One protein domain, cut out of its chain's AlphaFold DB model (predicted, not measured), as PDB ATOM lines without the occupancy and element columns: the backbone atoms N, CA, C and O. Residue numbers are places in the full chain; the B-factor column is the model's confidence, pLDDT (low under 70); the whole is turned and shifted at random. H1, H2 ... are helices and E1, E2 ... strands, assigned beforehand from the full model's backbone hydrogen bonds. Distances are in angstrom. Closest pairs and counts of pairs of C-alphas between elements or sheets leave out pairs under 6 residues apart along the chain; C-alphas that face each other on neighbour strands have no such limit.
ATOM      1  N   LEU A 182     -35.890 -23.144  -9.299       84.31
ATOM      2  CA  LEU A 182     -36.865 -23.906 -10.075       84.31
ATOM      3  C   LEU A 182     -36.434 -24.075 -11.538       84.31
ATOM      4  O   LEU A 182     -36.435 -25.188 -12.049       84.31
ATOM      5  N   LEU A 183     -36.061 -22.978 -12.201       85.56
ATOM      6  CA  LEU A 183     -35.617 -22.992 -13.594       85.56
ATOM      7  C   LEU A 183     -34.359 -23.851 -13.766       85.56
ATOM      8  O   LEU A 183     -34.258 -24.606 -14.730       85.56
ATOM      9  N   ARG A 184     -33.439 -23.783 -12.797       84.38
ATOM     10  CA  ARG A 184     -32.232 -24.607 -12.755       84.38
ATOM     11  C   ARG A 184     -32.581 -26.091 -12.690       84.38
ATOM     12  O   ARG A 184     -32.115 -26.838 -13.537       84.38
ATOM     13  N   LYS A 185     -33.450 -26.498 -11.758       86.75
ATOM     14  CA  LYS A 185     -33.899 -27.898 -11.638       86.75
ATOM     15  C   LYS A 185     -34.557 -28.410 -12.916       86.75
ATOM     16  O   LYS A 185     -34.187 -29.468 -13.407       86.75
ATOM     17  N   ILE A 186     -35.470 -27.630 -13.497       89.25
ATOM     18  CA  ILE A 186     -36.150 -27.993 -14.752       89.25
ATOM     19  C   ILE A 186     -35.143 -28.192 -15.892       89.25
ATOM     20  O   ILE A 186     -35.292 -29.097 -16.710       89.25
ATOM     21  N   TYR A 187     -34.119 -27.340 -15.952       89.56
ATOM     22  CA  TYR A 187     -33.122 -27.384 -17.009       89.56
ATOM     23  C   TYR A 187     -32.069 -28.487 -16.801       89.56
ATOM     24  O   TYR A 187     -31.665 -29.137 -17.770       89.56
ATOM     25  N   GLU A 188     -31.580 -28.684 -15.576       87.00
ATOM     26  CA  GLU A 188     -30.472 -29.596 -15.256       87.00
ATOM     27  C   GLU A 188     -30.933 -31.038 -15.027       87.00
ATOM     28  O   GLU A 188     -30.214 -31.957 -15.415       87.00
ATOM     29  N   GLU A 189     -32.139 -31.242 -14.491       90.69
ATOM     30  CA  GLU A 189     -32.640 -32.549 -14.051       90.69
ATOM     31  C   GLU A 189     -33.902 -33.030 -14.812       90.69
ATOM     32  O   GLU A 189     -34.838 -33.535 -14.184       90.69
ATOM     33  N   PRO A 190     -34.003 -32.903 -16.155       92.44
ATOM     34  CA  PRO A 190     -35.112 -33.512 -16.876       92.44
ATOM     35  C   PRO A 190     -34.960 -35.036 -16.937       92.44
ATOM     36  O   PRO A 190     -33.870 -35.579 -17.122       92.44
ATOM     37  N   GLN A 191     -36.085 -35.732 -16.845       91.94
ATOM     38  CA  GLN A 191     -36.190 -37.162 -17.095       91.94
ATOM     39  C   GLN A 191     -36.145 -37.420 -18.603       91.94
ATOM     40  O   GLN A 191     -36.874 -36.789 -19.368       91.94
ATOM     41  N   ILE A 192     -35.313 -38.367 -19.035       92.25
ATOM     42  CA  ILE A 192     -35.308 -38.835 -20.423       92.25
ATOM     43  C   ILE A 192     -36.376 -39.919 -20.550       92.25
ATOM     44  O   ILE A 192     -36.280 -40.964 -19.906       92.25
ATOM     45  N   LEU A 193     -37.389 -39.676 -21.377       88.88
ATOM     46  CA  LEU A 193     -38.420 -40.658 -21.691       88.88
ATOM     47  C   LEU A 193     -38.170 -41.213 -23.087       88.88
ATOM     48  O   LEU A 193     -38.185 -40.471 -24.068       88.88
ATOM     49  N   ASN A 194     -37.943 -42.522 -23.157       89.75
ATOM     50  CA  ASN A 194     -37.745 -43.245 -24.407       89.75
ATOM     51  C   ASN A 194     -39.052 -43.913 -24.824       89.75
ATOM     52  O   ASN A 194     -39.707 -44.562 -24.009       89.75
ATOM     53  N   PHE A 195     -39.408 -43.796 -26.097       85.00
ATOM     54  CA  PHE A 195     -40.582 -44.450 -26.665       85.00
ATOM     55  C   PHE A 195     -40.324 -44.854 -28.116       85.00
ATOM     56  O   PHE A 195     -39.316 -44.481 -28.718       85.00
ATOM     57  N   ARG A 196     -41.211 -45.680 -28.676       81.00
ATOM     58  CA  ARG A 196     -41.142 -46.088 -30.081       81.00
ATOM     59  C   ARG A 196     -42.207 -45.373 -30.894       81.00
ATOM     60  O   ARG A 196     -43.368 -45.356 -30.494       81.00
ATOM     61  N   ARG A 197     -41.804 -44.855 -32.049       78.75
ATOM     62  CA  ARG A 197     -42.667 -44.225 -33.048       78.75
ATOM     63  C   ARG A 197     -42.252 -44.716 -34.427       78.75
ATOM     64  O   ARG A 197     -41.069 -44.703 -34.746       78.75
ATOM     65  N   ASP A 198     -43.206 -45.214 -35.212       79.69
ATOM     66  CA  ASP A 198     -42.974 -45.682 -36.589       79.69
ATOM     67  C   ASP A 198     -41.771 -46.643 -36.728       79.69
ATOM     68  O   ASP A 198     -40.965 -46.558 -37.653       79.69
ATOM     69  N   GLY A 199     -41.603 -47.543 -35.748       79.75
ATOM     70  CA  GLY A 199     -40.498 -48.510 -35.697       79.75
ATOM     71  C   GLY A 199     -39.136 -47.943 -35.268       79.75
ATOM     72  O   GLY A 199     -38.192 -48.715 -35.102       79.75
ATOM     73  N   LYS A 200     -39.020 -46.631 -35.029       84.00
ATOM     74  CA  LYS A 200     -37.810 -45.959 -34.535       84.00
ATOM     75  C   LYS A 200     -37.906 -45.677 -33.038       84.00
ATOM     76  O   LYS A 200     -38.983 -45.437 -32.499       84.00
ATOM     77  N   GLN A 201     -36.763 -45.733 -32.358       85.62
ATOM     78  CA  GLN A 201     -36.654 -45.326 -30.960       85.62
ATOM     79  C   GLN A 201     -36.406 -43.818 -30.896       85.62
ATOM     80  O   GLN A 201     -35.439 -43.326 -31.474       85.62
ATOM     81  N   GLU A 202     -37.274 -43.107 -30.187       88.06
ATOM     82  CA  GLU A 202     -37.178 -41.671 -29.946       88.06
ATOM     83  C   GLU A 202     -37.054 -41.393 -28.445       88.06
ATOM     84  O   GLU A 202     -37.471 -42.194 -27.601       88.06
ATOM     85  N   SER A 203     -36.457 -40.251 -28.112       88.75
ATOM     86  CA  SER A 203     -36.255 -39.803 -26.737       88.75
ATOM     87  C   SER A 203     -36.691 -38.354 -26.595       88.75
ATOM     88  O   SER A 203     -36.329 -37.524 -27.430       88.75
ATOM     89  N   LEU A 204     -37.386 -38.032 -25.509       90.69
ATOM     90  CA  LEU A 204     -37.715 -36.656 -25.148       90.69
ATOM     91  C   LEU A 204     -37.290 -36.334 -23.718       90.69
ATOM     92  O   LEU A 204     -37.092 -37.227 -22.891       90.69
ATOM     93  N   LEU A 205     -37.157 -35.040 -23.432       93.06
ATOM     94  CA  LEU A 205     -36.864 -34.532 -22.098       93.06
ATOM     95  C   LEU A 205     -38.166 -34.096 -21.430       93.06
ATOM     96  O   LEU A 205     -38.847 -33.202 -21.926       93.06
ATOM     97  N   ALA A 206     -38.502 -34.700 -20.298       91.81
ATOM     98  CA  ALA A 206     -39.697 -34.383 -19.534       91.81
ATOM     99  C   ALA A 206     -39.359 -33.968 -18.103       91.81
ATOM    100  O   ALA A 206     -38.406 -34.458 -17.505       91.81
ATOM    101  N   TYR A 207     -40.159 -33.086 -17.515       94.12
ATOM    102  CA  TYR A 207     -40.008 -32.700 -16.114       94.12
ATOM    103  C   TYR A 207     -41.377 -32.610 -15.447       94.12
ATOM    104  O   TYR A 207     -42.292 -31.976 -15.973       94.12
ATOM    105  N   ARG A 208     -41.529 -33.241 -14.279       92.38
ATOM    106  CA  ARG A 208     -42.773 -33.174 -13.502       92.38
ATOM    107  C   ARG A 208     -42.846 -31.858 -12.746       92.38
ATOM    108  O   ARG A 208     -41.958 -31.546 -11.958       92.38
ATOM    109  N   ILE A 209     -43.920 -31.111 -12.957       92.38
ATOM    110  CA  ILE A 209     -44.110 -29.788 -12.371       92.38
ATOM    111  C   ILE A 209     -45.491 -29.691 -11.726       92.38
ATOM    112  O   ILE A 209     -46.470 -30.190 -12.271       92.38
ATOM    113  N   THR A 210     -45.596 -29.035 -10.573       91.94
ATOM    114  CA  THR A 210     -46.910 -28.727  -9.987       91.94
ATOM    115  C   THR A 210     -47.526 -27.500 -10.652       91.94
ATOM    116  O   THR A 210     -46.805 -26.623 -11.135       91.94
ATOM    117  N   LYS A 211     -48.855 -27.343 -10.590       89.19
ATOM    118  CA  LYS A 211     -49.533 -26.106 -11.048       89.19
ATOM    119  C   LYS A 211     -48.928 -24.823 -10.460       89.19
ATOM    120  O   LYS A 211     -48.779 -23.823 -11.158       89.19
ATOM    121  N   GLY A 212     -48.550 -24.841  -9.179       86.06
ATOM    122  CA  GLY A 212     -47.924 -23.692  -8.518       86.06
ATOM    123  C   GLY A 212     -46.512 -23.394  -9.033       86.06
ATOM    124  O   GLY A 212     -46.129 -22.233  -9.155       86.06
ATOM    125  N   GLN A 213     -45.736 -24.429  -9.363       89.00
ATOM    126  CA  GLN A 213     -44.426 -24.271  -9.994       89.00
ATOM    127  C   GLN A 213     -44.547 -23.807 -11.450       89.00
ATOM    128  O   GLN A 213     -43.752 -22.970 -11.866       89.00
ATOM    129  N   LEU A 214     -45.549 -24.282 -12.196       90.56
ATOM    130  CA  LEU A 214     -45.808 -23.829 -13.563       90.56
ATOM    131  C   LEU A 214     -46.091 -22.324 -13.598       90.56
ATOM    132  O   LEU A 214     -45.407 -21.615 -14.324       90.56
ATOM    133  N   ARG A 215     -46.974 -21.818 -12.729       86.75
ATOM    134  CA  ARG A 215     -47.230 -20.369 -12.606       86.75
ATOM    135  C   ARG A 215     -45.967 -19.572 -12.287       86.75
ATOM    136  O   ARG A 215     -45.689 -18.552 -12.905       86.75
ATOM    137  N   LYS A 216     -45.146 -20.068 -11.357       85.31
ATOM    138  CA  LYS A 216     -43.853 -19.435 -11.051       85.31
ATOM    139  C   LYS A 216     -42.923 -19.425 -12.264       85.31
ATOM    140  O   LYS A 216     -42.191 -18.459 -12.450       85.31
ATOM    141  N   LEU A 217     -42.916 -20.488 -13.065       87.69
ATOM    142  CA  LEU A 217     -42.119 -20.563 -14.286       87.69
ATOM    143  C   LEU A 217     -42.646 -19.617 -15.373       87.69
ATOM    144  O   LEU A 217     -41.833 -18.994 -16.046       87.69
ATOM    145  N   GLU A 218     -43.963 -19.463 -15.514       85.88
ATOM    146  CA  GLU A 218     -44.596 -18.460 -16.385       85.88
ATOM    147  C   GLU A 218     -44.157 -17.046 -16.000       85.88
ATOM    148  O   GLU A 218     -43.657 -16.306 -16.849       85.88
ATOM    149  N   ASP A 219     -44.217 -16.712 -14.707       80.25
ATOM    150  CA  ASP A 219     -43.718 -15.436 -14.194       80.25
ATOM    151  C   ASP A 219     -42.227 -15.249 -14.509       80.25
ATOM    152  O   ASP A 219     -41.806 -14.174 -14.931       80.25
ATOM    153  N   ILE A 220     -41.408 -16.290 -14.318       80.75
ATOM    154  CA  ILE A 220     -39.973 -16.273 -14.646       80.75
ATOM    155  C   ILE A 220     -39.746 -16.103 -16.156       80.75
ATOM    156  O   ILE A 220     -38.829 -15.389 -16.554       80.75
ATOM    157  N   ALA A 221     -40.567 -16.712 -17.005       83.75
ATOM    158  CA  ALA A 221     -40.453 -16.591 -18.453       83.75
ATOM    159  C   ALA A 221     -40.779 -15.175 -18.928       83.75
ATOM    160  O   ALA A 221     -40.023 -14.616 -19.720       83.75
ATOM    161  N   VAL A 222     -41.851 -14.566 -18.407       77.94
ATOM    162  CA  VAL A 222     -42.188 -13.157 -18.675       77.94
ATOM    163  C   VAL A 222     -41.022 -12.256 -18.270       77.94
ATOM    164  O   VAL A 222     -40.585 -11.422 -19.057       77.94
ATOM    165  N   LYS A 223     -40.474 -12.482 -17.071       70.88
ATOM    166  CA  LYS A 223     -39.315 -11.767 -16.520       70.88
ATOM    167  C   LYS A 223     -38.092 -11.831 -17.429       70.88
ATOM    168  O   LYS A 223     -37.546 -10.797 -17.792       70.88
ATOM    169  N   ILE A 224     -37.678 -13.044 -17.787       75.75
ATOM    170  CA  ILE A 224     -36.476 -13.289 -18.589       75.75
ATOM    171  C   ILE A 224     -36.647 -12.746 -20.008       75.75
ATOM    172  O   ILE A 224     -35.760 -12.065 -20.514       75.75
ATOM    173  N   ASN A 225     -37.790 -13.005 -20.646       76.00
ATOM    174  CA  ASN A 225     -38.013 -12.577 -22.025       76.00
ATOM    175  C   ASN A 225     -38.181 -11.056 -22.151       76.00
ATOM    176  O   ASN A 225     -37.811 -10.498 -23.180       76.00
ATOM    177  N   ALA A 226     -38.709 -10.381 -21.122       64.88
ATOM    178  CA  ALA A 226     -38.821  -8.923 -21.103       64.88
ATOM    179  C   ALA A 226     -37.451  -8.227 -21.147       64.88
ATOM    180  O   ALA A 226     -37.350  -7.140 -21.702       64.88
ATOM    181  N   CYS A 227     -36.396  -8.866 -20.627       63.62
ATOM    182  CA  CYS A 227     -35.036  -8.327 -20.678       63.62
ATOM    183  C   CYS A 227     -34.411  -8.349 -22.084       63.62
ATOM    184  O   CYS A 227     -33.358  -7.746 -22.259       63.62
ATOM    185  N   GLN A 228     -35.014  -9.055 -23.049       66.06
ATOM    186  CA  GLN A 228     -34.557  -9.163 -24.445       66.06
ATOM    187  C   GLN A 228     -33.089  -9.608 -24.638       66.06
ATOM    188  O   GLN A 228     -32.529  -9.447 -25.720       66.06
ATOM    189  N   ASP A 229     -32.468 -10.240 -23.635       68.00
ATOM    190  CA  ASP A 229     -31.090 -10.734 -23.731       68.00
ATOM    191  C   ASP A 229     -30.995 -11.904 -24.737       68.00
ATOM    192  O   ASP A 229     -31.685 -12.915 -24.573       68.00
ATOM    193  N   PRO A 230     -30.119 -11.842 -25.758       73.06
ATOM    194  CA  PRO A 230     -30.002 -12.901 -26.760       73.06
ATOM    195  C   PRO A 230     -29.532 -14.254 -26.194       73.06
ATOM    196  O   PRO A 230     -29.705 -15.290 -26.852       73.06
ATOM    197  N   HIS A 231     -28.937 -14.291 -25.002       75.38
ATOM    198  CA  HIS A 231     -28.428 -15.506 -24.367       75.38
ATOM    199  C   HIS A 231     -29.465 -16.236 -23.514       75.38
ATOM    200  O   HIS A 231     -29.277 -17.420 -23.227       75.38
ATOM    201  N   TYR A 232     -30.565 -15.574 -23.157       78.31
ATOM    202  CA  TYR A 232     -31.611 -16.142 -22.318       78.31
ATOM    203  C   TYR A 232     -32.951 -16.142 -23.043       78.31
ATOM    204  O   TYR A 232     -33.351 -15.160 -23.658       78.31
ATOM    205  N   LYS A 233     -33.672 -17.262 -22.985       87.50
ATOM    206  CA  LYS A 233     -35.018 -17.348 -23.559       87.50
ATOM    207  C   LYS A 233     -35.808 -18.471 -22.917       87.50
ATOM    208  O   LYS A 233     -35.303 -19.586 -22.814       87.50
ATOM    209  N   ILE A 234     -37.061 -18.202 -22.563       88.75
ATOM    210  CA  ILE A 234     -38.033 -19.241 -22.205       88.75
ATOM    211  C   ILE A 234     -39.236 -19.091 -23.125       88.75
ATOM    212  O   ILE A 234     -40.048 -18.189 -22.945       88.75
ATOM    213  N   ALA A 235     -39.334 -19.929 -24.150       88.25
ATOM    214  CA  ALA A 235     -40.404 -19.847 -25.135       88.25
ATOM    215  C   ALA A 235     -41.417 -20.971 -24.944       88.25
ATOM    216  O   ALA A 235     -41.053 -22.127 -24.749       88.25
ATOM    217  N   TRP A 236     -42.690 -20.618 -25.050       87.62
ATOM    218  CA  TRP A 236     -43.807 -21.552 -25.011       87.62
ATOM    219  C   TRP A 236     -44.263 -21.868 -26.434       87.62
ATOM    220  O   TRP A 236     -44.184 -21.000 -27.308       87.62
ATOM    221  N   ARG A 237     -44.796 -23.074 -26.671       77.75
ATOM    222  CA  ARG A 237     -45.412 -23.423 -27.969       77.75
ATOM    223  C   ARG A 237     -46.565 -22.469 -28.317       77.75
ATOM    224  O   ARG A 237     -46.668 -22.025 -29.458       77.75
ATOM    225  N   HIS A 238     -47.357 -22.085 -27.315       69.25
ATOM    226  CA  HIS A 238     -48.446 -21.112 -27.428       69.25
ATOM    227  C   HIS A 238     -48.099 -19.818 -26.687       69.25
ATOM    228  O   HIS A 238     -48.606 -19.521 -25.605       69.25
ATOM    229  N   TRP A 239     -47.212 -19.028 -27.293       53.28
ATOM    230  CA  TRP A 239     -46.712 -17.774 -26.723       53.28
ATOM    231  C   TRP A 239     -47.791 -16.690 -26.528       53.28
ATOM    232  O   TRP A 239     -47.567 -15.752 -25.768       53.28
ATOM    233  N   TRP A 240     -48.949 -16.807 -27.188       44.69
ATOM    234  CA  TRP A 240     -50.062 -15.850 -27.099       44.69
ATOM    235  C   TRP A 240     -51.046 -16.129 -25.952       44.69
ATOM    236  O   TRP A 240     -51.888 -15.282 -25.652       44.69
ATOM    237  N   SER A 241     -50.986 -17.307 -25.322       55.41
ATOM    238  CA  SER A 241     -51.868 -17.624 -24.195       55.41
ATOM    239  C   SER A 241     -51.315 -17.031 -22.901       55.41
ATOM    240  O   SER A 241     -50.139 -17.213 -22.587       55.41
ATOM    241  N   LYS A 242     -52.176 -16.357 -22.123       59.19
ATOM    242  CA  LYS A 242     -51.821 -15.839 -20.788       59.19
ATOM    243  C   LYS A 242     -51.457 -16.948 -19.799       59.19
ATOM    244  O   LYS A 242     -50.634 -16.713 -18.928       59.19
ATOM    245  N   GLU A 243     -52.070 -18.121 -19.937       72.12
ATOM    246  CA  GLU A 243     -51.813 -19.298 -19.103       72.12
ATOM    247  C   GLU A 243     -51.497 -20.490 -20.004       72.12
ATOM    248  O   GLU A 243     -52.190 -20.730 -21.001       72.12
ATOM    249  N   GLN A 244     -50.466 -21.252 -19.659       81.25
ATOM    250  CA  GLN A 244     -50.099 -22.455 -20.385       81.25
ATOM    251  C   GLN A 244     -50.976 -23.612 -19.917       81.25
ATOM    252  O   GLN A 244     -50.988 -23.995 -18.745       81.25
ATOM    253  N   ARG A 245     -51.749 -24.167 -20.850       81.38
ATOM    254  CA  ARG A 245     -52.646 -25.290 -20.578       81.38
ATOM    255  C   ARG A 245     -51.962 -26.596 -20.980       81.38
ATOM    256  O   ARG A 245     -51.362 -26.637 -22.050       81.38
ATOM    257  N   PRO A 246     -52.035 -27.649 -20.148       83.62
ATOM    258  CA  PRO A 246     -51.583 -28.971 -20.552       83.62
ATOM    259  C   PRO A 246     -52.410 -29.465 -21.736       83.62
ATOM    260  O   PRO A 246     -53.640 -29.428 -21.694       83.62
ATOM    261  N   GLU A 247     -51.735 -29.964 -22.759       81.56
ATOM    262  CA  GLU A 247     -52.350 -30.529 -23.953       81.56
ATOM    263  C   GLU A 247     -51.842 -31.950 -24.172       81.56
ATOM    264  O   GLU A 247     -50.684 -32.264 -23.889       81.56
ATOM    265  N   SER A 248     -52.716 -32.822 -24.669       80.25
ATOM    266  CA  SER A 248     -52.344 -34.179 -25.057       80.25
ATOM    267  C   SER A 248     -51.955 -34.178 -26.528       80.25
ATOM    268  O   SER A 248     -52.798 -33.942 -27.391       80.25
ATOM    269  N   ASP A 249     -50.688 -34.464 -26.814       74.81
ATOM    270  CA  ASP A 249     -50.238 -34.728 -28.178       74.81
ATOM    271  C   ASP A 249     -50.488 -36.214 -28.489       74.81
ATOM    272  O   ASP A 249     -49.865 -37.070 -27.856       74.81
ATOM    273  N   PRO A 250     -51.382 -36.560 -29.434       70.94
ATOM    274  CA  PRO A 250     -51.680 -37.955 -29.759       70.94
ATOM    275  C   PRO A 250     -50.472 -38.699 -30.343       70.94
ATOM    276  O   PRO A 250     -50.480 -39.925 -30.405       70.94
ATOM    277  N   THR A 251     -49.428 -37.977 -30.759       70.88
ATOM    278  CA  THR A 251     -48.199 -38.556 -31.305       70.88
ATOM    279  C   THR A 251     -47.128 -38.833 -30.247       70.88
ATOM    280  O   THR A 251     -46.100 -39.424 -30.579       70.88
ATOM    281  N   ILE A 252     -47.355 -38.442 -28.983       75.44
ATOM    282  CA  ILE A 252     -46.383 -38.583 -27.892       75.44
ATOM    283  C   ILE A 252     -47.026 -39.300 -26.686       75.44
ATOM    284  O   ILE A 252     -47.983 -38.790 -26.099       75.44
ATOM    285  N   PRO A 253     -46.486 -40.446 -26.227       78.06
ATOM    286  CA  PRO A 253     -47.116 -41.277 -25.199       78.06
ATOM    287  C   PRO A 253     -46.820 -40.801 -23.762       78.06
ATOM    288  O   PRO A 253     -46.484 -41.603 -22.893       78.06
ATOM    289  N   ILE A 254     -46.914 -39.494 -23.496       78.12
ATOM    290  CA  ILE A 254     -46.602 -38.894 -22.180       78.12
ATOM    291  C   ILE A 254     -47.804 -38.224 -21.501       78.12
ATOM    292  O   ILE A 254     -47.674 -37.695 -20.399       78.12
ATOM    293  N   GLY A 255     -48.979 -38.272 -22.135       81.00
ATOM    294  CA  GLY A 255     -50.196 -37.636 -21.633       81.00
ATOM    295  C   GLY A 255     -50.179 -36.110 -21.770       81.00
ATOM    296  O   GLY A 255     -49.411 -35.547 -22.555       81.00
ATOM    297  N   ALA A 256     -51.060 -35.438 -21.027       86.00
ATOM    298  CA  ALA A 256     -51.218 -33.989 -21.099       86.00
ATOM    299  C   ALA A 256     -49.990 -33.253 -20.532       86.00
ATOM    300  O   ALA A 256     -49.576 -33.498 -19.397       86.00
ATOM    301  N   HIS A 257     -49.416 -32.333 -21.304       89.12
ATOM    302  CA  HIS A 257     -48.177 -31.638 -20.951       89.12
ATOM    303  C   HIS A 257     -48.105 -30.227 -21.548       89.12
ATOM    304  O   HIS A 257     -48.861 -29.876 -22.450       89.12
ATOM    305  N   VAL A 258     -47.175 -29.411 -21.049       90.56
ATOM    306  CA  VAL A 258     -46.844 -28.091 -21.613       90.56
ATOM    307  C   VAL A 258     -45.472 -28.154 -22.276       90.56
ATOM    308  O   VAL A 258     -44.511 -28.633 -21.680       90.56
ATOM    309  N   ASN A 259     -45.363 -27.644 -23.499       90.50
ATOM    310  CA  ASN A 259     -44.108 -27.604 -24.246       90.50
ATOM    311  C   ASN A 259     -43.366 -26.287 -23.992       90.50
ATOM    312  O   ASN A 259     -43.917 -25.207 -24.237       90.50
ATOM    313  N   VAL A 260     -42.114 -26.379 -23.540       92.44
ATOM    314  CA  VAL A 260     -41.261 -25.219 -23.264       92.44
ATOM    315  C   VAL A 260     -39.869 -25.392 -23.863       92.44
ATOM    316  O   VAL A 260     -39.232 -26.432 -23.736       92.44
ATOM    317  N   THR A 261     -39.370 -24.332 -24.481       93.56
ATOM    318  CA  THR A 261     -37.986 -24.195 -24.921       93.56
ATOM    319  C   THR A 261     -37.237 -23.309 -23.937       93.56
ATOM    320  O   THR A 261     -37.635 -22.164 -23.722       93.56
ATOM    321  N   ILE A 262     -36.114 -23.782 -23.403       92.06
ATOM    322  CA  ILE A 262     -35.268 -23.034 -22.469       92.06
ATOM    323  C   ILE A 262     -33.868 -22.853 -23.067       92.06
ATOM    324  O   ILE A 262     -33.208 -23.817 -23.458       92.06
ATOM    325  N   LYS A 263     -33.402 -21.604 -23.114       89.38
ATOM    326  CA  LYS A 263     -32.032 -21.198 -23.450       89.38
ATOM    327  C   LYS A 263     -31.465 -20.404 -22.275       89.38
ATOM    328  O   LYS A 263     -32.094 -19.443 -21.834       89.38
ATOM    329  N   LEU A 264     -30.297 -20.810 -21.785       84.31
ATOM    330  CA  LEU A 264     -29.571 -20.152 -20.695       84.31
ATOM    331  C   LEU A 264     -28.149 -19.814 -21.165       84.31
ATOM    332  O   LEU A 264     -27.597 -20.518 -22.015       84.31
ATOM    333  N   PHE A 265     -27.544 -18.770 -20.600       75.88
ATOM    334  CA  PHE A 265     -26.177 -18.361 -20.936       75.88
ATOM    335  C   PHE A 265     -25.165 -19.500 -20.753       75.88
ATOM    336  O   PHE A 265     -25.182 -20.209 -19.747       75.88
ATOM    337  N   GLY A 266     -24.293 -19.691 -21.747       72.19
ATOM    338  CA  GLY A 266     -23.273 -20.746 -21.737       72.19
ATOM    339  C   GLY A 266     -23.822 -22.180 -21.771       72.19
ATOM    340  O   GLY A 266     -23.063 -23.126 -21.568       72.19
ATOM    341  N   LYS A 267     -25.128 -22.372 -22.006       81.75
ATOM    342  CA  LYS A 267     -25.777 -23.685 -22.056       81.75
ATOM    343  C   LYS A 267     -26.469 -23.907 -23.404       81.75
ATOM    344  O   LYS A 267     -26.882 -22.967 -24.081       81.75
ATOM    345  N   ALA A 268     -26.605 -25.175 -23.792       87.31
ATOM    346  CA  ALA A 268     -27.358 -25.555 -24.983       87.31
ATOM    347  C   ALA A 268     -28.844 -25.176 -24.848       87.31
ATOM    348  O   ALA A 268     -29.400 -25.110 -23.757       87.31
ATOM    349  N   LYS A 269     -29.525 -24.946 -25.968       91.81
ATOM    350  CA  LYS A 269     -30.988 -24.856 -25.952       91.81
ATOM    351  C   LYS A 269     -31.563 -26.247 -25.631       91.81
ATOM    352  O   LYS A 269     -31.096 -27.231 -26.198       91.81
ATOM    353  N   LYS A 270     -32.585 -26.322 -24.771       93.31
ATOM    354  CA  LYS A 270     -33.353 -27.549 -24.500       93.31
ATOM    355  C   LYS A 270     -34.833 -27.341 -24.793       93.31
ATOM    356  O   LYS A 270     -35.398 -26.329 -24.386       93.31
ATOM    357  N   ASP A 271     -35.439 -28.324 -25.444       92.31
ATOM    358  CA  ASP A 271     -36.886 -28.431 -25.608       92.31
ATOM    359  C   ASP A 271     -37.397 -29.487 -24.614       92.31
ATOM    360  O   ASP A 271     -36.838 -30.582 -24.515       92.31
ATOM    361  N   LEU A 272     -38.379 -29.109 -23.797       92.56
ATOM    362  CA  LEU A 272     -38.811 -29.828 -22.600       92.56
ATOM    363  C   LEU A 272     -40.334 -29.980 -22.572       92.56
ATOM    364  O   LEU A 272     -41.075 -29.043 -22.879       92.56
ATOM    365  N   HIS A 273     -40.784 -31.140 -22.100       92.56
ATOM    366  CA  HIS A 273     -42.187 -31.453 -21.855       92.56
ATOM    367  C   HIS A 273     -42.479 -31.381 -20.351       92.56
ATOM    368  O   HIS A 273     -42.024 -32.209 -19.560       92.56
ATOM    369  N   LEU A 274     -43.239 -30.377 -19.930       92.75
ATOM    370  CA  LEU A 274     -43.639 -30.202 -18.540       92.75
ATOM    371  C   LEU A 274     -44.894 -31.030 -18.252       92.75
ATOM    372  O   LEU A 274     -45.985 -30.702 -18.719       92.75
ATOM    373  N   LEU A 275     -44.733 -32.096 -17.472       91.12
ATOM    374  CA  LEU A 275     -45.821 -32.970 -17.040       91.12
ATOM    375  C   LEU A 275     -46.487 -32.336 -15.818       91.12
ATOM    376  O   LEU A 275     -45.911 -32.339 -14.725       91.12
ATOM    377  N   VAL A 276     -47.663 -31.739 -16.014       87.38
ATOM    378  CA  VAL A 276     -48.349 -30.977 -14.964       87.38
ATOM    379  C   VAL A 276     -49.114 -31.929 -14.048       87.38
ATOM    380  O   VAL A 276     -50.077 -32.558 -14.481       87.38
ATOM    381  N   ALA A 277     -48.670 -32.014 -12.793       75.06
ATOM    382  CA  ALA A 277     -49.316 -32.754 -11.709       75.06
ATOM    383  C   ALA A 277     -50.215 -31.846 -10.854       75.06
ATOM    384  O   ALA A 277     -49.855 -30.659 -10.624       75.06
TER     385      ALA A 277
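What this domain is: This is residues 182 to 277 of the 277 residues of an uncharacterized protein of archaeon GW2011_AR9 (UniProt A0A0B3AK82). A strongly twisted five-stranded sheet has two helices, H1 and H2, packed over one face, and its hairpin E1 and E2 reaches away from the rest as an arm that makes one end of the longest axis. The antiparallel strands E3, E4 and E5 with the two helices make the body, and a long loop, residues 237 to 255, runs past the beginning of E4. The printed part has 96 residues, with two named helices and five named strands in the order H1, E1, E2, H2, E3, E4, E5; the class is mixed, helices and strands. The sheet is mixed, in the order E1, E2, E5, E4, E3, with E2 and E5 parallel and the other neighbours antiparallel. The whole is compact, with a radius of gyration of the C-alphas of 13.6 A, yet elongated in outline, spanning 43 by 28 by 22 A.

Where its parts are: H1 is residues 182 to 188, beginning at C-alpha 182 at (-36.865, -23.906, -10.075). E1 is residues 191 to 197, 18.6 A from first to last C-alpha. E2, the longest strand, is residues 200 to 209 and measures 28.2 A, from C-alpha 200 at (-37.810, -45.959, -34.535). H2, the longest helix, is residues 211 to 226 and measures 22.6 A. E3 is residues 233 to 236. E4 is residues 256 to 263, 23.2 A long, and E5 is residues 270 to 276, 18.1 A long, ending at C-alpha 276 at (-48.349, -30.977, -14.964).

How they stand to each other: E1 and E3 are the edge strands of the sheet. E1 and E2 form a hairpin, antiparallel at 144 degrees, with N 193 and O 204 2.9 A apart, within hydrogen-bond range. The pairing of E2 is staggered: it pairs with E1 over residues 200 to 206 and with E5 over residues 206 to 209. E2 and E5 are parallel, with 59 degrees between their directions; N 273 and O 205, 2.8 A apart, are within hydrogen-bond range. E3, E4 and E5 form a meander, each strand the antiparallel neighbour of the one before. In the hairpin E4 and E5, N 260 and O 272 are 2.9 A apart, and in the hairpin E3 and E4, N 235 and O 261 are 2.8 A apart. E1 is apart from E3, E4 and E5. E2, H2 and E3 form a split strand-helix-strand unit, two strands of one sheet that are not neighbours, with a helix between them along the chain and with E5 and E4 between them in the sheet, and its crossover is right-handed. The helices and the sheet make two layers. H1 is on the sheet at a height of 7.8 A, over E5, and runs slantwise to the strands, at 54 degrees to E5 on the local plane. H2 is on the sheet at a height of 8.8 A; its closest C-alphas to E3 are those of Ala 221 and Ile 234, 5.2 A apart. H1 and H2 only just touch, with 3 pairs of C-alphas within 8 A, made by residues 213 to 217 of H2 alone; the closest are those of Leu 183 and Leu 217, 7.0 A apart. Their lines are about perpendicular, at 84 degrees. In H1 and H2 every O i to N i+4 pair is within hydrogen-bond range.

The domain as a whole: The two C-alphas farthest apart are those of Gly 199 and Cys 227, 43.2 A. The printed part has no cut, and Ala 277 is the chain's last residue. The link from E3 to E4 is long, with 19 residues; its residues 247 to 248 pair antiparallel with residues 256 to 257 of E4. The mean pLDDT of the printed part is 82.7, and the model's confidence is low, under 70, at residues 226 to 229 and 238 to 242.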